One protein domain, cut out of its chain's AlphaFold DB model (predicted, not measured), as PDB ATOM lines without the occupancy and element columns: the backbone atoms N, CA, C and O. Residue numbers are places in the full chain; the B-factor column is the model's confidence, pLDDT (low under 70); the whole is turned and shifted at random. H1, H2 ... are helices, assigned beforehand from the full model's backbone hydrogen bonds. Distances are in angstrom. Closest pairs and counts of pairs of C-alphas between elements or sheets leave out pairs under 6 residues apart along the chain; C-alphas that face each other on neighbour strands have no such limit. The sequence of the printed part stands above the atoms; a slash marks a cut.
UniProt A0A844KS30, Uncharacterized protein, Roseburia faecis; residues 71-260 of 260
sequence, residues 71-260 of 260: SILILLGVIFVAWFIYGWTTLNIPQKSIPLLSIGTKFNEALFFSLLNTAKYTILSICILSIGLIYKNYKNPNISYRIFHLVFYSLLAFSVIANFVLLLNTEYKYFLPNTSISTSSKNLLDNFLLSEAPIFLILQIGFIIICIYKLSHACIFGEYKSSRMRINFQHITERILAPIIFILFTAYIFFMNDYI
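AT A GLANCE: This is residues 71 to 260 of the 260 residues of an uncharacterized protein of Roseburia faecis (UniProt A0A844KS30). In an elongated helix bundle, H4, the longest helix, has H3 packed along one side and H9 along another; H7 slants past H2 and H3, and H1 packs on H2. Short H5 and H6 lie toward one end, H8 toward the other. The 190 printed residues, with nine named helices in order H1 to H9 and no named strand, are all helix in class, only just loose, close to compact: radius of gyration of the C-alphas 19.7 A, spans 68 by 41 by 26 A.

IN THESE COORDINATES: From first to last C-alpha, H4, residues 143 to 169, measures 39.6 A; H7, residues 197 to 221, 36.1 A; H2, residues 99 to 122, 33.8 A; H1, residues 71 to 90, 28.5 A. Then come H9, residues 241 to 258; H3, 124 to 138; H8, 231 to 239; H6, 188 to 195; and H5, 172 to 175. C-alpha 71 is at (-23.252, 53.710, 38.713), C-alpha 258 at (-45.936, 30.863, 58.828).

HOW THE PARTS SIT: H2, H3, H4, H7 and H9 form the bundle, a group of long helices. H3 and H4 touch as a hairpin, closest at C-alphas 127 and 157, 4.7 A, at a shallow tilt of 13 degrees. H9 touches H4, closest at C-alphas 243 and 156, 4.6 A. Residues 208 to 219 of H7 touch H3, closest at C-alphas 212 and 126, 5.7 A. Residues 79 to 88 of H1 touch H2, closest at C-alphas 87 and 110, 4.7 A. Every O i to N i+4 pair is within hydrogen-bond range in each helix but H5, too short for one.

THE WHOLE: The farthest C-alphas, of Lys 96 and Pro 141, are 68.6 A apart. The printed part has no cut; link H5 to H6 is long. The pLDDT is under 70 in 75 residues, among them 216 to 241.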
ATOM      1  N   SER A  71     -23.951  54.514  37.702       64.62
ATOM      2  CA  SER A  71     -23.252  53.710  38.713       64.62
ATOM      3  C   SER A  71     -24.198  52.751  39.439       64.62
ATOM      4  O   SER A  71     -23.866  51.582  39.625       64.62
ATOM      5  N   ILE A  72     -25.399  53.217  39.806       66.50
ATOM      6  CA  ILE A  72     -26.422  52.378  40.448       66.50
ATOM      7  C   ILE A  72     -26.920  51.304  39.477       66.50
ATOM      8  O   ILE A  72     -27.009  50.137  39.856       66.50
ATOM      9  N   LEU A  73     -27.214  51.666  38.224       66.31
ATOM     10  CA  LEU A  73     -27.680  50.702  37.225       66.31
ATOM     11  C   LEU A  73     -26.633  49.641  36.896       66.31
ATOM     12  O   LEU A  73     -26.974  48.463  36.814       66.31
ATOM     13  N   ILE A  74     -25.370  50.036  36.730       69.25
ATOM     14  CA  ILE A  74     -24.273  49.102  36.459       69.25
ATOM     15  C   ILE A  74     -24.126  48.132  37.629       69.25
ATOM     16  O   ILE A  74     -24.030  46.928  37.411       69.25
ATOM     17  N   LEU A  75     -24.172  48.625  38.868       68.88
ATOM     18  CA  LEU A  75     -24.087  47.772  40.050       68.88
ATOM     19  C   LEU A  75     -25.245  46.767  40.115       68.88
ATOM     20  O   LEU A  75     -25.010  45.579  40.333       68.88
ATOM     21  N   LEU A  76     -26.480  47.228  39.904       69.38
ATOM     22  CA  LEU A  76     -27.655  46.355  39.871       69.38
ATOM     23  C   LEU A  76     -27.537  45.310  38.757       69.38
ATOM     24  O   LEU A  76     -27.825  44.140  38.995       69.38
ATOM     25  N   GLY A  77     -27.050  45.707  37.581       69.56
ATOM     26  CA  GLY A  77     -26.788  44.806  36.463       69.56
ATOM     27  C   GLY A  77     -25.744  43.741  36.798       69.56
ATOM     28  O   GLY A  77     -25.980  42.563  36.553       69.56
ATOM     29  N   VAL A  78     -24.623  44.119  37.418       73.75
ATOM     30  CA  VAL A  78     -23.567  43.175  37.825       73.75
ATOM     31  C   VAL A  78     -24.085  42.177  38.859       73.75
ATOM     32  O   VAL A  78     -23.846  40.977  38.721       73.75
ATOM     33  N   ILE A  79     -24.821  42.650  39.869       70.62
ATOM     34  CA  ILE A  79     -25.423  41.791  40.897       70.62
ATOM     35  C   ILE A  79     -26.413  40.820  40.247       70.62
ATOM     36  O   ILE A  79     -26.314  39.613  40.461       70.62
ATOM     37  N   PHE A  80     -27.317  41.322  39.404       75.50
ATOM     38  CA  PHE A  80     -28.308  40.500  38.715       75.50
ATOM     39  C   PHE A  80     -27.662  39.440  37.815       75.50
ATOM     40  O   PHE A  80     -28.060  38.279  37.855       75.50
ATOM     41  N   VAL A  81     -26.642  39.804  37.032       75.88
ATOM     42  CA  VAL A  81     -25.922  38.865  36.159       75.88
ATOM     43  C   VAL A  81     -25.204  37.796  36.982       75.88
ATOM     44  O   VAL A  81     -25.271  36.622  36.629       75.88
ATOM     45  N   ALA A  82     -24.572  38.165  38.101       74.62
ATOM     46  CA  ALA A  82     -23.915  37.203  38.982       74.62
ATOM     47  C   ALA A  82     -24.909  36.171  39.542       74.62
ATOM     48  O   ALA A  82     -24.643  34.969  39.487       74.62
ATOM     49  N   TRP A  83     -26.075  36.619  40.017       81.25
ATOM     50  CA  TRP A  83     -27.112  35.716  40.525       81.25
ATOM     51  C   TRP A  83     -27.791  34.907  39.428       81.25
ATOM     52  O   TRP A  83     -28.110  33.743  39.654       81.25
ATOM     53  N   PHE A  84     -27.973  35.484  38.242       78.31
ATOM     54  CA  PHE A  84     -28.548  34.785  37.100       78.31
ATOM     55  C   PHE A  84     -27.622  33.672  36.606       78.31
ATOM     56  O   PHE A  84     -28.070  32.541  36.444       78.31
ATOM     57  N   ILE A  85     -26.326  33.955  36.427       77.50
ATOM     58  CA  ILE A  85     -25.331  32.949  36.031       77.50
ATOM     59  C   ILE A  85     -25.241  31.854  37.093       77.50
ATOM     60  O   ILE A  85     -25.239  30.676  36.747       77.50
ATOM     61  N   TYR A  86     -25.205  32.225  38.376       76.44
ATOM     62  CA  TYR A  86     -25.181  31.253  39.465       76.44
ATOM     63  C   TYR A  86     -26.443  30.379  39.475       76.44
ATOM     64  O   TYR A  86     -26.340  29.159  39.471       76.44
ATOM     65  N   GLY A  87     -27.636  30.975  39.394       75.12
ATOM     66  CA  GLY A  87     -28.892  30.226  39.303       75.12
ATOM     67  C   GLY A  87     -28.902  29.285  38.099       75.12
ATOM     68  O   GLY A  87     -29.212  28.102  38.229       75.12
ATOM     69  N   TRP A  88     -28.463  29.773  36.938       79.69
ATOM     70  CA  TRP A  88     -28.374  28.986  35.711       79.69
ATOM     71  C   TRP A  88     -27.438  27.778  35.836       79.69
ATOM     72  O   TRP A  88     -27.726  26.720  35.272       79.69
ATOM     73  N   THR A  89     -26.326  27.893  36.559       78.56
ATOM     74  CA  THR A  89     -25.381  26.779  36.735       78.56
ATOM     75  C   THR A  89     -25.806  25.811  37.835       78.56
ATOM     76  O   THR A  89     -25.551  24.617  37.698       78.56
ATOM     77  N   THR A  90     -26.485  26.281  38.884       75.62
ATOM     78  CA  THR A  90     -26.899  25.430  40.015       75.62
ATOM     79  C   THR A  90     -28.216  24.685  39.806       75.62
ATOM     80  O   THR A  90     -28.434  23.653  40.435       75.62
ATOM     81  N   LEU A  91     -29.106  25.186  38.943       76.75
ATOM     82  CA  LEU A  91     -30.417  24.577  38.715       76.75
ATOM     83  C   LEU A  91     -30.324  23.428  37.700       76.75
ATOM     84  O   LEU A  91     -29.893  23.606  36.551       76.75
ATOM     85  N   ASN A  92     -30.752  22.239  38.129       70.62
ATOM     86  CA  ASN A  92     -30.750  21.034  37.307       70.62
ATOM     87  C   ASN A  92     -31.997  20.956  36.427       70.62
ATOM     88  O   ASN A  92     -33.116  21.137  36.895       70.62
ATOM     89  N   ILE A  93     -31.798  20.606  35.157       61.88
ATOM     90  CA  ILE A  93     -32.901  20.266  34.262       61.88
ATOM     91  C   ILE A  93     -33.319  18.817  34.554       61.88
ATOM     92  O   ILE A  93     -32.460  17.930  34.493       61.88
ATOM     93  N   PRO A  94     -34.599  18.522  34.842       58.38
ATOM     94  CA  PRO A  94     -35.042  17.145  35.022       58.38
ATOM     95  C   PRO A  94     -34.817  16.339  33.733       58.38
ATOM     96  O   PRO A  94     -35.311  16.707  32.667       58.38
ATOM     97  N   GLN A  95     -34.106  15.210  33.834       52.06
ATOM     98  CA  GLN A  95     -33.651  14.370  32.707       52.06
ATOM     99  C   GLN A  95     -34.769  13.864  31.768       52.06
ATOM    100  O   GLN A  95     -34.477  13.404  30.670       52.06
ATOM    101  N   LYS A  96     -36.042  13.943  32.177       51.66
ATOM    102  CA  LYS A  96     -37.217  13.466  31.419       51.66
ATOM    103  C   LYS A  96     -37.978  14.558  30.654       51.66
ATOM    104  O   LYS A  96     -39.073  14.307  30.164       51.66
ATOM    105  N   SER A  97     -37.455  15.777  30.586       53.22
ATOM    106  CA  SER A  97     -38.185  16.919  30.028       53.22
ATOM    107  C   SER A  97     -37.887  17.150  28.541       53.22
ATOM    108  O   SER A  97     -36.764  16.966  28.074       53.22
ATOM    109  N   ILE A  98     -38.911  17.566  27.785       58.88
ATOM    110  CA  ILE A  98     -38.768  17.988  26.384       58.88
ATOM    111  C   ILE A  98     -37.784  19.173  26.344       58.88
ATOM    112  O   ILE A  98     -38.031  20.145  27.058       58.88
ATOM    113  N   PRO A  99     -36.720  19.151  25.514       58.72
ATOM    114  CA  PRO A  99     -35.625  20.127  25.572       58.72
ATOM    115  C   PRO A  99     -36.056  21.603  25.554       58.72
ATOM    116  O   PRO A  99     -35.475  22.433  26.241       58.72
ATOM    117  N   LEU A 100     -37.102  21.954  24.798       58.97
ATOM    118  CA  LEU A 100     -37.572  23.340  24.707       58.97
ATOM    119  C   LEU A 100     -38.331  23.792  25.970       58.97
ATOM    120  O   LEU A 100     -38.091  24.878  26.495       58.97
ATOM    121  N   LEU A 101     -39.217  22.934  26.493       62.41
ATOM    122  CA  LEU A 101     -39.942  23.178  27.748       62.41
ATOM    123  C   LEU A 101     -39.002  23.154  28.960       62.41
ATOM    124  O   LEU A 101     -39.214  23.870  29.936       62.41
ATOM    125  N   SER A 102     -37.943  22.353  28.891       67.31
ATOM    126  CA  SER A 102     -36.960  22.197  29.957       67.31
ATOM    127  C   SER A 102     -36.024  23.397  30.099       67.31
ATOM    128  O   SER A 102     -35.711  23.830  31.207       67.31
ATOM    129  N   ILE A 103     -35.639  24.000  28.974       72.25
ATOM    130  CA  ILE A 103     -34.888  25.257  28.952       72.25
ATOM    131  C   ILE A 103     -35.769  26.412  29.442       72.25
ATOM    132  O   ILE A 103     -35.314  27.218  30.248       72.25
ATOM    133  N   GLY A 104     -37.034  26.477  29.006       74.31
ATOM    134  CA  GLY A 104     -37.973  27.516  29.450       74.31
ATOM    135  C   GLY A 104     -38.259  27.470  30.956       74.31
ATOM    136  O   GLY A 104     -38.254  28.501  31.626       74.31
ATOM    137  N   THR A 105     -38.439  26.272  31.516       74.81
ATOM    138  CA  THR A 105     -38.620  26.079  32.967       74.81
ATOM    139  C   THR A 105     -37.367  26.451  33.751       74.81
ATOM    140  O   THR A 105     -37.453  27.245  34.685       74.81
ATOM    141  N   LYS A 106     -36.187  25.994  33.313       78.88
ATOM    142  CA  LYS A 106     -34.909  26.388  33.922       78.88
ATOM    143  C   LYS A 106     -34.668  27.899  33.871       78.88
ATOM    144  O   LYS A 106     -34.161  28.464  34.836       78.88
ATOM    145  N   PHE A 107     -35.035  28.559  32.774       82.06
ATOM    146  CA  PHE A 107     -34.940  30.013  32.657       82.06
ATOM    147  C   PHE A 107     -35.824  30.727  33.680       82.06
ATOM    148  O   PHE A 107     -35.338  31.618  34.376       82.06
ATOM    149  N   ASN A 108     -37.084  30.309  33.816       80.06
ATOM    150  CA  ASN A 108     -37.988  30.878  34.813       80.06
ATOM    151  C   ASN A 108     -37.448  30.678  36.234       80.06
ATOM    152  O   ASN A 108     -37.388  31.634  37.003       80.06
ATOM    153  N   GLU A 109     -36.990  29.475  36.577       82.31
ATOM    154  CA  GLU A 109     -36.411  29.226  37.898       82.31
ATOM    155  C   GLU A 109     -35.158  30.069  38.158       82.31
ATOM    156  O   GLU A 109     -35.037  30.672  39.224       82.31
ATOM    157  N   ALA A 110     -34.260  30.181  37.174       83.19
ATOM    158  CA  ALA A 110     -33.062  31.012  37.280       83.19
ATOM    159  C   ALA A 110     -33.404  32.501  37.437       83.19
ATOM    160  O   ALA A 110     -32.733  33.213  38.187       83.19
ATOM    161  N   LEU A 111     -34.465  32.974  36.776       84.56
ATOM    162  CA  LEU A 111     -34.950  34.346  36.888       84.56
ATOM    163  C   LEU A 111     -35.471  34.640  38.299       84.56
ATOM    164  O   LEU A 111     -35.003  35.592  38.919       84.56
ATOM    165  N   PHE A 112     -36.371  33.817  38.843       84.69
ATOM    166  CA  PHE A 112     -36.915  34.026  40.195       84.69
ATOM    167  C   PHE A 112     -35.862  33.826  41.288       84.69
ATOM    168  O   PHE A 112     -35.818  34.590  42.254       84.69
ATOM    169  N   PHE A 113     -34.953  32.869  41.097       84.19
ATOM    170  CA  PHE A 113     -33.771  32.721  41.938       84.19
ATOM    171  C   PHE A 113     -32.912  33.996  41.927       84.19
ATOM    172  O   PHE A 113     -32.495  34.478  42.984       84.19
ATOM    173  N   SER A 114     -32.653  34.560  40.744       83.81
ATOM    174  CA  SER A 114     -31.850  35.778  40.604       83.81
ATOM    175  C   SER A 114     -32.529  36.988  41.242       83.81
ATOM    176  O   SER A 114     -31.892  37.736  41.986       83.81
ATOM    177  N   LEU A 115     -33.835  37.143  41.017       85.75
ATOM    178  CA  LEU A 115     -34.651  38.200  41.606       85.75
ATOM    179  C   LEU A 115     -34.619  38.139  43.138       85.75
ATOM    180  O   LEU A 115     -34.261  39.133  43.774       85.75
ATOM    181  N   LEU A 116     -34.908  36.979  43.736       85.69
ATOM    182  CA  LEU A 116     -34.938  36.846  45.193       85.69
ATOM    183  C   LEU A 116     -33.575  37.144  45.820       85.69
ATOM    184  O   LEU A 116     -33.493  37.896  46.789       85.69
ATOM    185  N   ASN A 117     -32.493  36.595  45.267       83.00
ATOM    186  CA  ASN A 117     -31.162  36.868  45.799       83.00
ATOM    187  C   ASN A 117     -30.773  38.337  45.620       83.00
ATOM    188  O   ASN A 117     -30.278  38.962  46.556       83.00
ATOM    189  N   THR A 118     -31.073  38.934  44.468       81.75
ATOM    190  CA  THR A 118     -30.863  40.370  44.262       81.75
ATOM    191  C   THR A 118     -31.614  41.185  45.319       81.75
ATOM    192  O   THR A 118     -31.019  42.085  45.911       81.75
ATOM    193  N   ALA A 119     -32.862  40.837  45.648       82.69
ATOM    194  CA  ALA A 119     -33.617  41.479  46.727       82.69
ATOM    195  C   ALA A 119     -32.922  41.321  48.093       82.69
ATOM    196  O   ALA A 119     -32.652  42.329  48.749       82.69
ATOM    197  N   LYS A 120     -32.554  40.086  48.483       83.69
ATOM    198  CA  LYS A 120     -31.864  39.776  49.756       83.69
ATOM    199  C   LYS A 120     -30.622  40.639  49.965       83.69
ATOM    200  O   LYS A 120     -30.372  41.104  51.072       83.69
ATOM    201  N   TYR A 121     -29.839  40.868  48.915       78.12
ATOM    202  CA  TYR A 121     -28.539  41.530  49.053       78.12
ATOM    203  C   TYR A 121     -28.570  43.035  48.807       78.12
ATOM    204  O   TYR A 121     -27.743  43.761  49.356       78.12
ATOM    205  N   THR A 122     -29.530  43.533  48.029       78.12
ATOM    206  CA  THR A 122     -29.642  44.973  47.759       78.12
ATOM    207  C   THR A 122     -30.415  45.715  48.844       78.12
ATOM    208  O   THR A 122     -30.092  46.872  49.121       78.12
ATOM    209  N   ILE A 123     -31.364  45.056  49.519       81.69
ATOM    210  CA  ILE A 123     -32.262  45.677  50.504       81.69
ATOM    211  C   ILE A 123     -31.521  46.385  51.654       81.69
ATOM    212  O   ILE A 123     -31.902  47.490  52.036       81.69
ATOM    213  N   LEU A 124     -30.394  45.844  52.136       81.44
ATOM    214  CA  LEU A 124     -29.586  46.465  53.201       81.44
ATOM    215  C   LEU A 124     -28.941  47.801  52.801       81.44
ATOM    216  O   LEU A 124     -28.608  48.613  53.668       81.44
ATOM    217  N   SER A 125     -28.810  48.077  51.501       77.31
ATOM    218  CA  SER A 125     -28.311  49.371  51.014       77.31
ATOM    219  C   SER A 125     -29.228  50.516  51.452       77.31
ATOM    220  O   SER A 125     -28.759  51.617  51.738       77.31
ATOM    221  N   ILE A 126     -30.532  50.248  51.583       79.94
ATOM    222  CA  ILE A 126     -31.528  51.214  52.060       79.94
ATOM    223  C   ILE A 126     -31.242  51.606  53.515       79.94
ATOM    224  O   ILE A 126     -31.321  52.789  53.844       79.94
ATOM    225  N   CYS A 127     -30.843  50.660  54.375       79.19
ATOM    226  CA  CYS A 127     -30.471  50.949  55.765       79.19
ATOM    227  C   CYS A 127     -29.259  51.878  55.844       79.19
ATOM    228  O   CYS A 127     -29.299  52.890  56.542       79.19
ATOM    229  N   ILE A 128     -28.200  51.568  55.088       74.81
ATOM    230  CA  ILE A 128     -26.962  52.362  55.071       74.81
ATOM    231  C   ILE A 128     -27.254  53.793  54.604       74.81
ATOM    232  O   ILE A 128     -26.849  54.759  55.253       74.81
ATOM    233  N   LEU A 129     -28.007  53.938  53.511       71.75
ATOM    234  CA  LEU A 129     -28.381  55.245  52.974       71.75
ATOM    235  C   LEU A 129     -29.280  56.031  53.943       71.75
ATOM    236  O   LEU A 129     -29.086  57.233  54.119       71.75
ATOM    237  N   SER A 130     -30.213  55.358  54.619       73.62
ATOM    238  CA  SER A 130     -31.091  55.975  55.623       73.62
ATOM    239  C   SER A 130     -30.298  56.518  56.814       73.62
ATOM    240  O   SER A 130     -30.491  57.667  57.212       73.62
ATOM    241  N   ILE A 131     -29.342  55.743  57.339       74.44
ATOM    242  CA  ILE A 131     -28.448  56.181  58.426       74.44
ATOM    243  C   ILE A 131     -27.576  57.359  57.969       74.44
ATOM    244  O   ILE A 131     -27.419  58.336  58.706       74.44
ATOM    245  N   GLY A 132     -27.068  57.320  56.733       65.94
ATOM    246  CA  GLY A 132     -26.321  58.429  56.137       65.94
ATOM    247  C   GLY A 132     -27.120  59.739  56.106       65.94
ATOM    248  O   GLY A 132     -26.580  60.803  56.425       65.94
ATOM    249  N   LEU A 133     -28.420  59.674  55.803       68.88
ATOM    250  CA  LEU A 133     -29.315  60.836  55.830       68.88
ATOM    251  C   LEU A 133     -29.619  61.329  57.244       68.88
ATOM    252  O   LEU A 133     -29.685  62.543  57.448       68.88
ATOM    253  N   ILE A 134     -29.763  60.430  58.221       70.44
ATOM    254  CA  ILE A 134     -29.902  60.808  59.637       70.44
ATOM    255  C   ILE A 134     -28.670  61.601  60.074       70.44
ATOM    256  O   ILE A 134     -28.804  62.717  60.577       70.44
ATOM    257  N   TYR A 135     -27.471  61.069  59.819       70.12
ATOM    258  CA  TYR A 135     -26.217  61.731  60.177       70.12
ATOM    259  C   TYR A 135     -26.085  63.105  59.509       70.12
ATOM    260  O   TYR A 135     -25.792  64.104  60.170       70.12
ATOM    261  N   LYS A 136     -26.374  63.183  58.205       67.12
ATOM    262  CA  LYS A 136     -26.334  64.434  57.436       67.12
ATOM    263  C   LYS A 136     -27.298  65.488  57.987       67.12
ATOM    264  O   LYS A 136     -26.943  66.663  58.063       67.12
ATOM    265  N   ASN A 137     -28.503  65.080  58.380       65.75
ATOM    266  CA  ASN A 137     -29.540  65.988  58.863       65.75
ATOM    267  C   ASN A 137     -29.446  66.293  60.366       65.75
ATOM    268  O   ASN A 137     -30.081  67.242  60.817       65.75
ATOM    269  N   TYR A 138     -28.624  65.577  61.137       67.50
ATOM    270  CA  TYR A 138     -28.478  65.775  62.586       67.50
ATOM    271  C   TYR A 138     -28.025  67.196  62.972       67.50
ATOM    272  O   TYR A 138     -28.459  67.748  63.984       67.50
ATOM    273  N   LYS A 139     -27.202  67.837  62.132       67.94
ATOM    274  CA  LYS A 139     -26.720  69.216  62.341       67.94
ATOM    275  C   LYS A 139     -27.676  70.299  61.814       67.94
ATOM    276  O   LYS A 139     -27.311  71.471  61.800       67.94
ATOM    277  N   ASN A 140     -28.878  69.945  61.350       64.38
ATOM    278  CA  ASN A 140     -29.820  70.927  60.809       64.38
ATOM    279  C   ASN A 140     -30.315  71.882  61.922       64.38
ATOM    280  O   ASN A 140     -30.718  71.408  62.984       64.38
ATOM    281  N   PRO A 141     -30.314  73.213  61.707       63.66
ATOM    282  CA  PRO A 141     -30.757  74.175  62.720       63.66
ATOM    283  C   PRO A 141     -32.238  74.020  63.114       63.66
ATOM    284  O   PRO A 141     -32.617  74.387  64.222       63.66
ATOM    285  N   ASN A 142     -33.083  73.454  62.247       68.38
ATOM    286  CA  ASN A 142     -34.497  73.246  62.544       68.38
ATOM    287  C   ASN A 142     -34.721  71.943  63.339       68.38
ATOM    288  O   ASN A 142     -34.592  70.841  62.805       68.38
ATOM    289  N   ILE A 143     -35.108  72.070  64.615       63.75
ATOM    290  CA  ILE A 143     -35.396  70.947  65.527       63.75
ATOM    291  C   ILE A 143     -36.485  70.019  64.979       63.75
ATOM    292  O   ILE A 143     -36.264  68.811  64.910       63.75
ATOM    293  N   SER A 144     -37.627  70.563  64.555       61.69
ATOM    294  CA  SER A 144     -38.757  69.765  64.062       61.69
ATOM    295  C   SER A 144     -38.372  68.964  62.820       61.69
ATOM    296  O   SER A 144     -38.731  67.795  62.687       61.69
ATOM    297  N   TYR A 145     -37.562  69.565  61.946       64.88
ATOM    298  CA  TYR A 145     -37.009  68.883  60.780       64.88
ATOM    299  C   TYR A 145     -36.102  67.716  61.196       64.88
ATOM    300  O   TYR A 145     -36.276  66.607  60.700       64.88
ATOM    301  N   ARG A 146     -35.180  67.918  62.147       63.22
ATOM    302  CA  ARG A 146     -34.303  66.842  62.650       63.22
ATOM    303  C   ARG A 146     -35.081  65.662  63.208       63.22
ATOM    304  O   ARG A 146     -34.811  64.527  62.823       63.22
ATOM    305  N   ILE A 147     -36.050  65.938  64.081       65.19
ATOM    306  CA  ILE A 147     -36.859  64.906  64.737       65.19
ATOM    307  C   ILE A 147     -37.655  64.121  63.692       65.19
ATOM    308  O   ILE A 147     -37.633  62.895  63.709       65.19
ATOM    309  N   PHE A 148     -38.273  64.806  62.726       70.00
ATOM    310  CA  PHE A 148     -38.993  64.151  61.634       70.00
ATOM    311  C   PHE A 148     -38.098  63.161  60.868       70.00
ATOM    312  O   PHE A 148     -38.476  62.013  60.655       70.00
ATOM    313  N   HIS A 149     -36.888  63.570  60.480       69.81
ATOM    314  CA  HIS A 149     -35.999  62.718  59.679       69.81
ATOM    315  C   HIS A 149     -35.457  61.553  60.492       69.81
ATOM    316  O   HIS A 149     -35.366  60.443  59.975       69.81
ATOM    317  N   LEU A 150     -35.139  61.796  61.764       72.12
ATOM    318  CA  LEU A 150     -34.735  60.747  62.685       72.12
ATOM    319  C   LEU A 150     -35.816  59.665  62.767       72.12
ATOM    320  O   LEU A 150     -35.508  58.499  62.548       72.12
ATOM    321  N   VAL A 151     -37.072  60.042  63.021       73.81
ATOM    322  CA  VAL A 151     -38.177  59.086  63.183       73.81
ATOM    323  C   VAL A 151     -38.418  58.292  61.898       73.81
ATOM    324  O   VAL A 151     -38.388  57.065  61.931       73.81
ATOM    325  N   PHE A 152     -38.595  58.958  60.754       75.62
ATOM    326  CA  PHE A 152     -38.974  58.268  59.515       75.62
ATOM    327  C   PHE A 152     -37.855  57.412  58.919       75.62
ATOM    328  O   PHE A 152     -38.122  56.300  58.470       75.62
ATOM    329  N   TYR A 153     -36.599  57.868  58.949       76.06
ATOM    330  CA  TYR A 153     -35.490  57.043  58.460       76.06
ATOM    331  C   TYR A 153     -35.130  55.911  59.421       76.06
ATOM    332  O   TYR A 153     -34.718  54.850  58.956       76.06
ATOM    333  N   SER A 154     -35.333  56.085  60.732       77.00
ATOM    334  CA  SER A 154     -35.182  54.978  61.687       77.00
ATOM    335  C   SER A 154     -36.276  53.931  61.489       77.00
ATOM    336  O   SER A 154     -35.978  52.741  61.465       77.00
ATOM    337  N   LEU A 155     -37.524  54.362  61.266       79.88
ATOM    338  CA  LEU A 155     -38.632  53.460  60.950       79.88
ATOM    339  C   LEU A 155     -38.389  52.710  59.635       79.88
ATOM    340  O   LEU A 155     -38.615  51.503  59.571       79.88
ATOM    341  N   LEU A 156     -37.886  53.399  58.604       81.62
ATOM    342  CA  LEU A 156     -37.497  52.770  57.341       81.62
ATOM    343  C   LEU A 156     -36.413  51.714  57.569       81.62
ATOM    344  O   LEU A 156     -36.587  50.574  57.154       81.62
ATOM    345  N   ALA A 157     -35.328  52.069  58.263       80.19
ATOM    346  CA  ALA A 157     -34.231  51.148  58.544       80.19
ATOM    347  C   ALA A 157     -34.709  49.915  59.323       80.19
ATOM    348  O   ALA A 157     -34.376  48.793  58.954       80.19
ATOM    349  N   PHE A 158     -35.541  50.102  60.349       83.88
ATOM    350  CA  PHE A 158     -36.114  48.995  61.113       83.88
ATOM    351  C   PHE A 158     -36.984  48.079  60.241       83.88
ATOM    352  O   PHE A 158     -36.796  46.864  60.247       83.88
ATOM    353  N   SER A 159     -37.882  48.659  59.439       83.75
ATOM    354  CA  SER A 159     -38.778  47.903  58.550       83.75
ATOM    355  C   SER A 159     -37.994  47.095  57.512       83.75
ATOM    356  O   SER A 159     -38.313  45.946  57.232       83.75
ATOM    357  N   VAL A 160     -36.925  47.680  56.972       85.12
ATOM    358  CA  VAL A 160     -36.031  47.048  55.993       85.12
ATOM    359  C   VAL A 160     -35.209  45.923  56.631       85.12
ATOM    360  O   VAL A 160     -35.033  44.881  56.004       85.12
ATOM    361  N   ILE A 161     -34.745  46.079  57.878       84.75
ATOM    362  CA  ILE A 161     -34.054  45.009  58.622       84.75
ATOM    363  C   ILE A 161     -34.999  43.835  58.882       84.75
ATOM    364  O   ILE A 161     -34.626  42.694  58.620       84.75
ATOM    365  N   ALA A 162     -36.219  44.101  59.356       85.31
ATOM    366  CA  ALA A 162     -37.219  43.057  59.576       85.31
ATOM    367  C   ALA A 162     -37.514  42.298  58.274       85.31
ATOM    368  O   ALA A 162     -37.484  41.067  58.243       85.31
ATOM    369  N   ASN A 163     -37.695  43.034  57.176       87.56
ATOM    370  CA  ASN A 163     -37.895  42.456  55.857       87.56
ATOM    371  C   ASN A 163     -36.705  41.594  55.402       87.56
ATOM    372  O   ASN A 163     -36.900  40.484  54.918       87.56
ATOM    373  N   PHE A 164     -35.473  42.072  55.604       86.88
ATOM    374  CA  PHE A 164     -34.252  41.338  55.275       86.88
ATOM    375  C   PHE A 164     -34.147  40.010  56.034       86.88
ATOM    376  O   PHE A 164     -33.849  38.988  55.421       86.88
ATOM    377  N   VAL A 165     -34.427  40.001  57.342       85.62
ATOM    378  CA  VAL A 165     -34.393  38.772  58.156       85.62
ATOM    379  C   VAL A 165     -35.387  37.738  57.621       85.62
ATOM    380  O   VAL A 165     -35.031  36.575  57.450       85.62
ATOM    381  N   LEU A 166     -36.607  38.159  57.286       84.06
ATOM    382  CA  LEU A 166     -37.613  37.263  56.712       84.06
ATOM    383  C   LEU A 166     -37.254  36.800  55.290       84.06
ATOM    384  O   LEU A 166     -37.480  35.640  54.941       84.06
ATOM    385  N   LEU A 167     -36.655  37.681  54.483       85.00
ATOM    386  CA  LEU A 167     -36.140  37.343  53.157       85.00
ATOM    387  C   LEU A 167     -35.005  36.314  53.223       85.00
ATOM    388  O   LEU A 167     -34.882  35.478  52.332       85.00
ATOM    389  N   LEU A 168     -34.153  36.336  54.250       83.44
ATOM    390  CA  LEU A 168     -33.103  35.323  54.402       83.44
ATOM    391  C   LEU A 168     -33.693  33.922  54.590       83.44
ATOM    392  O   LEU A 168     -33.203  32.990  53.953       83.44
ATOM    393  N   ASN A 169     -34.772  33.812  55.366       81.81
ATOM    394  CA  ASN A 169     -35.416  32.542  55.708       81.81
ATOM    395  C   ASN A 169     -36.347  31.992  54.613       81.81
ATOM    396  O   ASN A 169     -36.768  30.845  54.700       81.81
ATOM    397  N   THR A 170     -36.652  32.771  53.571       81.25
ATOM    398  CA  THR A 170     -37.535  32.343  52.473       81.25
ATOM    399  C   THR A 170     -36.772  31.617  51.362       81.25
ATOM    400  O   THR A 170     -35.717  32.075  50.894       81.25
ATOM    401  N   GLU A 171     -37.338  30.512  50.869       80.88
ATOM    402  CA  GLU A 171     -36.867  29.837  49.654       80.88
ATOM    403  C   GLU A 171     -37.426  30.491  48.380       80.88
ATOM    404  O   GLU A 171     -38.559  30.965  48.338       80.88
ATOM    405  N   TYR A 172     -36.657  30.458  47.287       77.06
ATOM    406  CA  TYR A 172     -37.106  30.996  45.991       77.06
ATOM    407  C   TYR A 172     -38.288  30.226  45.387       77.06
ATOM    408  O   TYR A 172     -39.027  30.784  44.577       77.06
ATOM    409  N   LYS A 173     -38.488  28.963  45.789       76.88
ATOM    410  CA  LYS A 173     -39.550  28.092  45.266       76.88
ATOM    411  C   LYS A 173     -40.950  28.641  45.535       76.88
ATOM    412  O   LYS A 173     -41.828  28.453  44.702       76.88
ATOM    413  N   TYR A 174     -41.130  29.369  46.639       74.62
ATOM    414  CA  TYR A 174     -42.404  30.002  46.997       74.62
ATOM    415  C   TYR A 174     -42.818  31.124  46.041       74.62
ATOM    416  O   TYR A 174     -43.982  31.500  46.007       74.62
ATOM    417  N   PHE A 175     -41.879  31.643  45.250       77.19
ATOM    418  CA  PHE A 175     -42.121  32.717  44.290       77.19
ATOM    419  C   PHE A 175     -42.208  32.211  42.845       77.19
ATOM    420  O   PHE A 175     -42.288  33.020  41.921       77.19
ATOM    421  N   LEU A 176     -42.165  30.891  42.618       76.00
ATOM    422  CA  LEU A 176     -42.254  30.327  41.275       76.00
ATOM    423  C   LEU A 176     -43.702  30.368  40.757       76.00
ATOM    424  O   LEU A 176     -44.599  29.874  41.439       76.00
ATOM    425  N   PRO A 177     -43.943  30.848  39.519       61.34
ATOM    426  CA  PRO A 177     -45.283  31.039  38.948       61.34
ATOM    427  C   PRO A 177     -46.026  29.742  38.588       61.34
ATOM    428  O   PRO A 177     -47.054  29.775  37.927       61.34
ATOM    429  N   ASN A 178     -45.502  28.590  38.986       58.25
ATOM    430  CA  ASN A 178     -46.165  27.303  38.873       58.25
ATOM    431  C   ASN A 178     -45.389  26.331  39.743       58.25
ATOM    432  O   ASN A 178     -44.556  25.556  39.277       58.25
ATOM    433  N   THR A 179     -45.644  26.381  41.036       49.41
ATOM    434  CA  THR A 179     -45.528  25.157  41.798       49.41
ATOM    435  C   THR A 179     -46.947  24.729  42.081       49.41
ATOM    436  O   THR A 179     -47.759  25.476  42.617       49.41
ATOM    437  N   SER A 180     -47.243  23.491  41.718       43.34
ATOM    438  CA  SER A 180     -48.191  22.661  42.437       43.34
ATOM    439  C   SER A 180     -47.739  22.536  43.901       43.34
ATOM    440  O   SER A 180     -47.493  21.429  44.379       43.34
ATOM    441  N   ILE A 181     -47.558  23.657  44.613       48.75
ATOM    442  CA  ILE A 181     -47.758  23.710  46.049       48.75
ATOM    443  C   ILE A 181     -49.219  23.329  46.141       48.75
ATOM    444  O   ILE A 181     -50.111  24.125  45.859       48.75
ATOM    445  N   SER A 182     -49.432  22.033  46.344       43.88
ATOM    446  CA  SER A 182     -50.713  21.460  46.680       43.88
ATOM    447  C   SER A 182     -51.343  22.412  47.678       43.88
ATOM    448  O   SER A 182     -50.822  22.573  48.783       43.88
ATOM    449  N   THR A 183     -52.387  23.091  47.227       47.53
ATOM    450  CA  THR A 183     -53.266  23.940  48.008       47.53
ATOM    451  C   THR A 183     -53.845  23.070  49.120       47.53
ATOM    452  O   THR A 183     -54.891  22.442  48.981       47.53
ATOM    453  N   SER A 184     -53.092  22.914  50.209       49.34
ATOM    454  CA  SER A 184     -53.515  22.139  51.374       49.34
ATOM    455  C   SER A 184     -54.476  22.953  52.240       49.34
ATOM    456  O   SER A 184     -55.190  22.388  53.070       49.34
ATOM    457  N   SER A 185     -54.546  24.272  52.027       53.34
ATOM    458  CA  SER A 185     -55.447  25.154  52.747       53.34
ATOM    459  C   SER A 185     -56.831  25.181  52.086       53.34
ATOM    460  O   SER A 185     -57.018  25.487  50.907       53.34
ATOM    461  N   LYS A 186     -57.855  24.891  52.897       58.34
ATOM    462  CA  LYS A 186     -59.277  25.075  52.546       58.34
ATOM    463  C   LYS A 186     -59.659  26.556  52.362       58.34
ATOM    464  O   LYS A 186     -60.779  26.846  51.950       58.34
ATOM    465  N   ASN A 187     -58.755  27.481  52.683       69.00
ATOM    466  CA  ASN A 187     -58.996  28.916  52.698       69.00
ATOM    467  C   ASN A 187     -58.632  29.562  51.358       69.00
ATOM    468  O   ASN A 187     -57.508  29.473  50.870       69.00
ATOM    469  N   LEU A 188     -59.601  30.275  50.789       70.88
ATOM    470  CA  LEU A 188     -59.481  30.955  49.498       70.88
ATOM    471  C   LEU A 188     -58.470  32.119  49.537       70.88
ATOM    472  O   LEU A 188     -57.787  32.366  48.547       70.88
ATOM    473  N   LEU A 189     -58.333  32.784  50.693       68.88
ATOM    474  CA  LEU A 189     -57.372  33.873  50.917       68.88
ATOM    475  C   LEU A 189     -55.917  33.395  50.774       68.88
ATOM    476  O   LEU A 189     -55.105  34.056  50.137       68.88
ATOM    477  N   ASP A 190     -55.608  32.227  51.325       69.31
ATOM    478  CA  ASP A 190     -54.251  31.680  51.378       69.31
ATOM    479  C   ASP A 190     -53.787  31.272  49.977       69.31
ATOM    480  O   ASP A 190     -52.674  31.579  49.558       69.31
ATOM    481  N   ASN A 191     -54.695  30.655  49.216       69.94
ATOM    482  CA  ASN A 191     -54.458  30.290  47.821       69.94
ATOM    483  C   ASN A 191     -54.251  31.529  46.940       69.94
ATOM    484  O   ASN A 191     -53.383  31.517  46.071       69.94
ATOM    485  N   PHE A 192     -55.001  32.608  47.195       73.06
ATOM    486  CA  PHE A 192     -54.810  33.885  46.508       73.06
ATOM    487  C   PHE A 192     -53.445  34.511  46.837       73.06
ATOM    488  O   PHE A 192     -52.712  34.916  45.936       73.06
ATOM    489  N   LEU A 193     -53.055  34.541  48.116       72.12
ATOM    490  CA  LEU A 193     -51.769  35.106  48.535       72.12
ATOM    491  C   LEU A 193     -50.582  34.331  47.952       72.12
ATOM    492  O   LEU A 193     -49.643  34.962  47.469       72.12
ATOM    493  N   LEU A 194     -50.645  32.998  47.922       72.56
ATOM    494  CA  LEU A 194     -49.618  32.144  47.311       72.56
ATOM    495  C   LEU A 194     -49.534  32.332  45.788       72.56
ATOM    496  O   LEU A 194     -48.431  32.367  45.243       72.56
ATOM    497  N   SER A 195     -50.666  32.508  45.092       72.94
ATOM    498  CA  SER A 195     -50.662  32.741  43.638       72.94
ATOM    499  C   SER A 195     -50.044  34.080  43.233       72.94
ATOM    500  O   SER A 195     -49.474  34.196  42.150       72.94
ATOM    501  N   GLU A 196     -50.110  35.079  44.113       79.75
ATOM    502  CA  GLU A 196     -49.603  36.434  43.865       79.75
ATOM    503  C   GLU A 196     -48.130  36.618  44.282       79.75
ATOM    504  O   GLU A 196     -47.537  37.672  44.031       79.75
ATOM    505  N   ALA A 197     -47.492  35.593  44.860       79.62
ATOM    506  CA  ALA A 197     -46.090  35.642  45.290       79.62
ATOM    507  C   ALA A 197     -45.107  36.103  44.200       79.62
ATOM    508  O   ALA A 197     -44.272  36.972  44.482       79.62
ATOM    509  N   PRO A 198     -45.200  35.630  42.940       81.31
ATOM    510  CA  PRO A 198     -44.314  36.093  41.875       81.31
ATOM    511  C   PRO A 198     -44.429  37.607  41.626       81.31
ATOM    512  O   PRO A 198     -43.419  38.295  41.466       81.31
ATOM    513  N   ILE A 199     -45.660  38.132  41.623       84.69
ATOM    514  CA  ILE A 199     -45.949  39.557  41.413       84.69
ATOM    515  C   ILE A 199     -45.414  40.370  42.590       84.69
ATOM    516  O   ILE A 199     -44.787  41.416  42.397       84.69
ATOM    517  N   PHE A 200     -45.583  39.854  43.804       85.44
ATOM    518  CA  PHE A 200     -45.086  40.477  45.018       85.44
ATOM    519  C   PHE A 200     -43.567  40.670  45.008       85.44
ATOM    520  O   PHE A 200     -43.079  41.763  45.306       85.44
ATOM    521  N   LEU A 201     -42.817  39.643  44.597       84.81
ATOM    522  CA  LEU A 201     -41.358  39.710  44.507       84.81
ATOM    523  C   LEU A 201     -40.895  40.766  43.493       84.81
ATOM    524  O   LEU A 201     -39.966  41.532  43.764       84.81
ATOM    525  N   ILE A 202     -41.556  40.838  42.334       86.44
ATOM    526  CA  ILE A 202     -41.253  41.834  41.296       86.44
ATOM    527  C   ILE A 202     -41.507  43.251  41.827       86.44
ATOM    528  O   ILE A 202     -40.653  44.131  41.678       86.44
ATOM    529  N   LEU A 203     -42.647  43.469  42.490       88.06
ATOM    530  CA  LEU A 203     -42.986  44.756  43.102       88.06
ATOM    531  C   LEU A 203     -41.975  45.157  44.179       88.06
ATOM    532  O   LEU A 203     -41.536  46.309  44.212       88.06
ATOM    533  N   GLN A 204     -41.562  44.213  45.023       87.75
ATOM    534  CA  GLN A 204     -40.588  44.450  46.084       87.75
ATOM    535  C   GLN A 204     -39.233  44.893  45.529       87.75
ATOM    536  O   GLN A 204     -38.665  45.877  46.002       87.75
ATOM    537  N   ILE A 205     -38.733  44.233  44.484       84.88
ATOM    538  CA  ILE A 205     -37.473  44.611  43.827       84.88
ATOM    539  C   ILE A 205     -37.586  45.983  43.172       84.88
ATOM    540  O   ILE A 205     -36.702  46.823  43.359       84.88
ATOM    541  N   GLY A 206     -38.685  46.245  42.460       81.81
ATOM    542  CA  GLY A 206     -38.948  47.562  41.882       81.81
ATOM    543  C   GLY A 206     -38.908  48.659  42.946       81.81
ATOM    544  O   GLY A 206     -38.261  49.693  42.763       81.81
ATOM    545  N   PHE A 207     -39.519  48.407  44.104       85.12
ATOM    546  CA  PHE A 207     -39.534  49.355  45.211       85.12
ATOM    547  C   PHE A 207     -38.159  49.546  45.866       85.12
ATOM    548  O   PHE A 207     -37.787  50.678  46.185       85.12
ATOM    549  N   ILE A 208     -37.369  48.475  46.011       82.62
ATOM    550  CA  ILE A 208     -35.987  48.543  46.508       82.62
ATOM    551  C   ILE A 208     -35.136  49.436  45.599       82.62
ATOM    552  O   ILE A 208     -34.459  50.340  46.093       82.62
ATOM    553  N   ILE A 209     -35.211  49.240  44.280       78.56
ATOM    554  CA  ILE A 209     -34.457  50.035  43.297       78.56
ATOM    555  C   ILE A 209     -34.839  51.517  43.396       78.56
ATOM    556  O   ILE A 209     -33.960  52.379  43.477       78.56
ATOM    557  N   ILE A 210     -36.140  51.821  43.455       80.12
ATOM    558  CA  ILE A 210     -36.640  53.196  43.604       80.12
ATOM    559  C   ILE A 210     -36.128  53.826  44.907       80.12
ATOM    560  O   ILE A 210     -35.674  54.973  44.897       80.12
ATOM    561  N   CYS A 211     -36.161  53.091  46.022       77.94
ATOM    562  CA  CYS A 211     -35.682  53.582  47.314       77.94
ATOM    563  C   CYS A 211     -34.177  53.855  47.303       77.94
ATOM    564  O   CYS A 211     -33.753  54.930  47.726       77.94
ATOM    565  N   ILE A 212     -33.369  52.926  46.783       75.81
ATOM    566  CA  ILE A 212     -31.915  53.107  46.661       75.81
ATOM    567  C   ILE A 212     -31.613  54.347  45.822       75.81
ATOM    568  O   ILE A 212     -30.808  55.180  46.241       75.81
ATOM    569  N   TYR A 213     -32.285  54.508  44.681       70.56
ATOM    570  CA  TYR A 213     -32.109  55.671  43.818       70.56
ATOM    571  C   TYR A 213     -32.422  56.981  44.554       70.56
ATOM    572  O   TYR A 213     -31.575  57.876  44.622       70.56
ATOM    573  N   LYS A 214     -33.608  57.085  45.165       73.31
ATOM    574  CA  LYS A 214     -34.050  58.316  45.840       73.31
ATOM    575  C   LYS A 214     -33.201  58.660  47.061       73.31
ATOM    576  O   LYS A 214     -32.828  59.820  47.239       73.31
ATOM    577  N   LEU A 215     -32.851  57.672  47.885       71.62
ATOM    578  CA  LEU A 215     -32.011  57.898  49.061       71.62
ATOM    579  C   LEU A 215     -30.582  58.282  48.663       71.62
ATOM    580  O   LEU A 215     -30.019  59.212  49.238       71.62
ATOM    581  N   SER A 216     -30.017  57.641  47.636       65.75
ATOM    582  CA  SER A 216     -28.696  58.005  47.104       65.75
ATOM    583  C   SER A 216     -28.688  59.434  46.563       65.75
ATOM    584  O   SER A 216     -27.770  60.204  46.852       65.75
ATOM    585  N   HIS A 217     -29.745  59.828  45.850       63.50
ATOM    586  CA  HIS A 217     -29.916  61.194  45.365       63.50
ATOM    587  C   HIS A 217     -29.961  62.207  46.523       63.50
ATOM    588  O   HIS A 217     -29.219  63.191  46.516       63.50
ATOM    589  N   ALA A 218     -30.751  61.944  47.570       63.62
ATOM    590  CA  ALA A 218     -30.820  62.802  48.758       63.62
ATOM    591  C   ALA A 218     -29.468  62.897  49.505       63.62
ATOM    592  O   ALA A 218     -29.068  63.974  49.980       63.62
ATOM    593  N   CYS A 219     -28.712  61.795  49.566       61.56
ATOM    594  CA  CYS A 219     -27.365  61.761  50.137       61.56
ATOM    595  C   CYS A 219     -26.398  62.668  49.365       61.56
ATOM    596  O   CYS A 219     -25.658  63.442  49.983       61.56
ATOM    597  N   ILE A 220     -26.447  62.641  48.034       58.00
ATOM    598  CA  ILE A 220     -25.503  63.346  47.161       58.00
ATOM    599  C   ILE A 220     -25.840  64.832  47.007       58.00
ATOM    600  O   ILE A 220     -24.990  65.684  47.288       58.00
ATOM    601  N   PHE A 221     -27.074  65.149  46.617       53.84
ATOM    602  CA  PHE A 221     -27.478  66.509  46.238       53.84
ATOM    603  C   PHE A 221     -27.986  67.346  47.412       53.84
ATOM    604  O   PHE A 221     -28.026  68.570  47.328       53.84
ATOM    605  N   GLY A 222     -28.299  66.706  48.541       53.09
ATOM    606  CA  GLY A 222     -29.073  67.371  49.581       53.09
ATOM    607  C   GLY A 222     -30.563  67.312  49.283       53.09
ATOM    608  O   GLY A 222     -31.004  67.082  48.163       53.09
ATOM    609  N   GLU A 223     -31.322  67.479  50.350       53.50
ATOM    610  CA  GLU A 223     -32.768  67.646  50.345       53.50
ATOM    611  C   GLU A 223     -33.104  68.854  49.464       53.50
ATOM    612  O   GLU A 223     -32.445  69.888  49.621       53.50
ATOM    613  N   TYR A 224     -34.082  68.757  48.553       45.44
ATOM    614  CA  TYR A 224     -34.503  69.891  47.725       45.44
ATOM    615  C   TYR A 224     -34.807  71.102  48.627       45.44
ATOM    616  O   TYR A 224     -35.871  71.209  49.230       45.44
ATOM    617  N   LYS A 225     -33.879  72.058  48.718       42.09
ATOM    618  CA  LYS A 225     -34.122  73.373  49.318       42.09
ATOM    619  C   LYS A 225     -34.771  74.275  48.270       42.09
ATOM    620  O   LYS A 225     -34.256  75.352  47.990       42.09
ATOM    621  N   SER A 226     -35.873  73.856  47.640       34.72
ATOM    622  CA  SER A 226     -36.653  74.848  46.893       34.72
ATOM    623  C   SER A 226     -37.446  75.665  47.904       34.72
ATOM    624  O   SER A 226     -38.197  75.128  48.717       34.72
ATOM    625  N   SER A 227     -37.266  76.977  47.839       34.81
ATOM    626  CA  SER A 227     -37.893  78.030  48.640       34.81
ATOM    627  C   SER A 227     -39.424  78.110  48.520       34.81
ATOM    628  O   SER A 227     -40.035  79.078  48.965       34.81
ATOM    629  N   ARG A 228     -40.079  77.101  47.936       34.50
ATOM    630  CA  ARG A 228     -41.532  77.008  47.808       34.50
ATOM    631  C   ARG A 228     -42.009  75.688  48.399       34.50
ATOM    632  O   ARG A 228     -41.618  74.615  47.950       34.50
ATOM    633  N   MET A 229     -42.931  75.792  49.354       35.16
ATOM    634  CA  MET A 229     -43.665  74.729  50.063       35.16
ATOM    635  C   MET A 229     -44.346  73.643  49.189       35.16
ATOM    636  O   MET A 229     -45.063  72.804  49.724       35.16
ATOM    637  N   ARG A 230     -44.117  73.580  47.868       33.00
ATOM    638  CA  ARG A 230     -44.574  72.477  46.995       33.00
ATOM    639  C   ARG A 230     -43.854  71.143  47.251       33.00
ATOM    640  O   ARG A 230     -44.261  70.121  46.721       33.00
ATOM    641  N   ILE A 231     -42.832  71.150  48.106       43.22
ATOM    642  CA  ILE A 231     -41.991  70.002  48.465       43.22
ATOM    643  C   ILE A 231     -42.596  69.142  49.591       43.22
ATOM    644  O   ILE A 231     -42.237  67.975  49.732       43.22
ATOM    645  N   ASN A 232     -43.579  69.644  50.346       39.81
ATOM    646  CA  ASN A 232     -44.129  68.893  51.481       39.81
ATOM    647  C   ASN A 232     -44.929  67.650  51.067       39.81
ATOM    648  O   ASN A 232     -44.830  66.638  51.750       39.81
ATOM    649  N   PHE A 233     -45.664  67.666  49.950       33.59
ATOM    650  CA  PHE A 233     -46.463  66.498  49.556       33.59
ATOM    651  C   PHE A 233     -45.579  65.350  49.045       33.59
ATOM    652  O   PHE A 233     -45.718  64.233  49.518       33.59
ATOM    653  N   GLN A 234     -44.582  65.619  48.191       42.22
ATOM    654  CA  GLN A 234     -43.602  64.602  47.775       42.22
ATOM    655  C   GLN A 234     -42.764  64.082  48.954       42.22
ATOM    656  O   GLN A 234     -42.553  62.879  49.063       42.22
ATOM    657  N   HIS A 235     -42.357  64.944  49.894       49.28
ATOM    658  CA  HIS A 235     -41.628  64.508  51.091       49.28
ATOM    659  C   HIS A 235     -42.471  63.641  52.039       49.28
ATOM    660  O   HIS A 235     -41.935  62.709  52.638       49.28
ATOM    661  N   ILE A 236     -43.770  63.921  52.179       43.84
ATOM    662  CA  ILE A 236     -44.705  63.134  52.997       43.84
ATOM    663  C   ILE A 236     -45.010  61.798  52.308       43.84
ATOM    664  O   ILE A 236     -44.856  60.743  52.920       43.84
ATOM    665  N   THR A 237     -45.347  61.809  51.016       44.56
ATOM    666  CA  THR A 237     -45.661  60.583  50.270       44.56
ATOM    667  C   THR A 237     -44.444  59.678  50.098       44.56
ATOM    668  O   THR A 237     -44.611  58.481  49.978       44.56
ATOM    669  N   GLU A 238     -43.208  60.176  50.110       53.56
ATOM    670  CA  GLU A 238     -42.032  59.316  49.896       53.56
ATOM    671  C   GLU A 238     -41.430  58.767  51.193       53.56
ATOM    672  O   GLU A 238     -40.924  57.647  51.210       53.56
ATOM    673  N   ARG A 239     -41.503  59.519  52.296       59.88
ATOM    674  CA  ARG A 239     -40.863  59.135  53.568       59.88
ATOM    675  C   ARG A 239     -41.782  58.430  54.542       59.88
ATOM    676  O   ARG A 239     -41.289  57.721  55.410       59.88
ATOM    677  N   ILE A 240     -43.091  58.631  54.405       59.66
ATOM    678  CA  ILE A 240     -44.101  57.930  55.200       59.66
ATOM    679  C   ILE A 240     -44.522  56.644  54.483       59.66
ATOM    680  O   ILE A 240     -44.608  55.592  55.108       59.66
ATOM    681  N   LEU A 241     -44.708  56.698  53.159       68.31
ATOM    682  CA  LEU A 241     -45.176  55.549  52.382       68.31
ATOM    683  C   LEU A 241     -44.114  54.454  52.253       68.31
ATOM    684  O   LEU A 241     -44.471  53.287  52.295       68.31
ATOM    685  N   ALA A 242     -42.825  54.792  52.115       72.56
ATOM    686  CA  ALA A 242     -41.787  53.770  51.967       72.56
ATOM    687  C   ALA A 242     -41.678  52.836  53.187       72.56
ATOM    688  O   ALA A 242     -41.733  51.624  52.984       72.56
ATOM    689  N   PRO A 243     -41.620  53.334  54.439       72.75
ATOM    690  CA  PRO A 243     -41.731  52.475  55.616       72.75
ATOM    691  C   PRO A 243     -43.015  51.640  55.630       72.75
ATOM    692  O   PRO A 243     -42.942  50.441  55.865       72.75
ATOM    693  N   ILE A 244     -44.174  52.238  55.322       74.81
ATOM    694  CA  ILE A 244     -45.463  51.520  55.286       74.81
ATOM    695  C   ILE A 244     -45.431  50.382  54.262       74.81
ATOM    696  O   ILE A 244     -45.837  49.266  54.564       74.81
ATOM    697  N   ILE A 245     -44.903  50.635  53.067       83.00
ATOM    698  CA  ILE A 245     -44.767  49.631  52.011       83.00
ATOM    699  C   ILE A 245     -43.812  48.515  52.446       83.00
ATOM    700  O   ILE A 245     -44.127  47.346  52.248       83.00
ATOM    701  N   PHE A 246     -42.688  48.827  53.099       81.75
ATOM    702  CA  PHE A 246     -41.807  47.793  53.652       81.75
ATOM    703  C   PHE A 246     -42.454  47.005  54.793       81.75
ATOM    704  O   PHE A 246     -42.201  45.809  54.908       81.75
ATOM    705  N   ILE A 247     -43.319  47.621  55.599       78.94
ATOM    706  CA  ILE A 247     -44.126  46.911  56.600       78.94
ATOM    707  C   ILE A 247     -45.092  45.942  55.908       78.94
ATOM    708  O   ILE A 247     -45.167  44.790  56.319       78.94
ATOM    709  N   LEU A 248     -45.756  46.351  54.821       84.44
ATOM    710  CA  LEU A 248     -46.610  45.462  54.020       84.44
ATOM    711  C   LEU A 248     -45.806  44.319  53.380       84.44
ATOM    712  O   LEU A 248     -46.218  43.165  53.470       84.44
ATOM    713  N   PHE A 249     -44.625  44.615  52.818       84.56
ATOM    714  CA  PHE A 249     -43.685  43.599  52.326       84.56
ATOM    715  C   PHE A 249     -43.303  42.601  53.420       84.56
ATOM    716  O   PHE A 249     -43.265  41.397  53.185       84.56
ATOM    717  N   THR A 250     -43.057  43.091  54.629       84.31
ATOM    718  CA  THR A 250     -42.688  42.266  55.784       84.31
ATOM    719  C   THR A 250     -43.859  41.404  56.245       84.31
ATOM    720  O   THR A 250     -43.674  40.211  56.449       84.31
ATOM    721  N   ALA A 251     -45.063  41.971  56.351       82.31
ATOM    722  CA  ALA A 251     -46.266  41.253  56.767       82.31
ATOM    723  C   ALA A 251     -46.631  40.122  55.796       82.31
ATOM    724  O   ALA A 251     -46.987  39.031  56.227       82.31
ATOM    725  N   TYR A 252     -46.490  40.357  54.492       82.94
ATOM    726  CA  TYR A 252     -46.721  39.322  53.488       82.94
ATOM    727  C   TYR A 252     -45.699  38.185  53.575       82.94
ATOM    728  O   TYR A 252     -46.082  37.022  53.555       82.94
ATOM    729  N   ILE A 253     -44.401  38.493  53.700       80.19
ATOM    730  CA  ILE A 253     -43.370  37.447  53.814       80.19
ATOM    731  C   ILE A 253     -43.525  36.686  55.134       80.19
ATOM    732  O   ILE A 253     -43.316  35.479  55.170       80.19
ATOM    733  N   PHE A 254     -43.914  37.374  56.208       81.19
ATOM    734  CA  PHE A 254     -44.240  36.748  57.486       81.19
ATOM    735  C   PHE A 254     -45.373  35.731  57.321       81.19
ATOM    736  O   PHE A 254     -45.196  34.570  57.669       81.19
ATOM    737  N   PHE A 255     -46.474  36.130  56.677       76.06
ATOM    738  CA  PHE A 255     -47.572  35.223  56.349       76.06
ATOM    739  C   PHE A 255     -47.099  34.038  55.498       76.06
ATOM    740  O   PHE A 255     -47.406  32.900  55.812       76.06
ATOM    741  N   MET A 256     -46.296  34.274  54.460       72.19
ATOM    742  CA  MET A 256     -45.761  33.196  53.617       72.19
ATOM    743  C   MET A 256     -44.866  32.218  54.389       72.19
ATOM    744  O   MET A 256     -44.867  31.033  54.073       72.19
ATOM    745  N   ASN A 257     -44.118  32.697  55.387       70.88
ATOM    746  CA  ASN A 257     -43.253  31.859  56.217       70.88
ATOM    747  C   ASN A 257     -44.024  31.040  57.262       70.88
ATOM    748  O   ASN A 257     -43.613  29.922  57.544       70.88
ATOM    749  N   ASP A 258     -45.124  31.560  57.814       64.31
ATOM    750  CA  ASP A 258     -45.936  30.863  58.828       64.31
ATOM    751  C   ASP A 258     -46.765  29.693  58.256       64.31
ATOM    752  O   ASP A 258     -47.278  28.868  59.011       64.31
ATOM    753  N   TYR A 259     -46.910  29.606  56.928       55.38
ATOM    754  CA  TYR A 259     -47.581  28.494  56.234       55.38
ATOM    755  C   TYR A 259     -46.652  27.309  55.905       55.38
ATOM    756  O   TYR A 259     -47.125  26.309  55.356       55.38
ATOM    757  N   ILE A 260     -45.354  27.426  56.206       48.97
ATOM    758  CA  ILE A 260     -44.315  26.399  55.997       48.97
ATOM    759  C   ILE A 260     -44.168  25.553  57.261       48.97
ATOM    760  O   ILE A 260     -44.111  24.310  57.114       48.97
TER     761      ILE A 260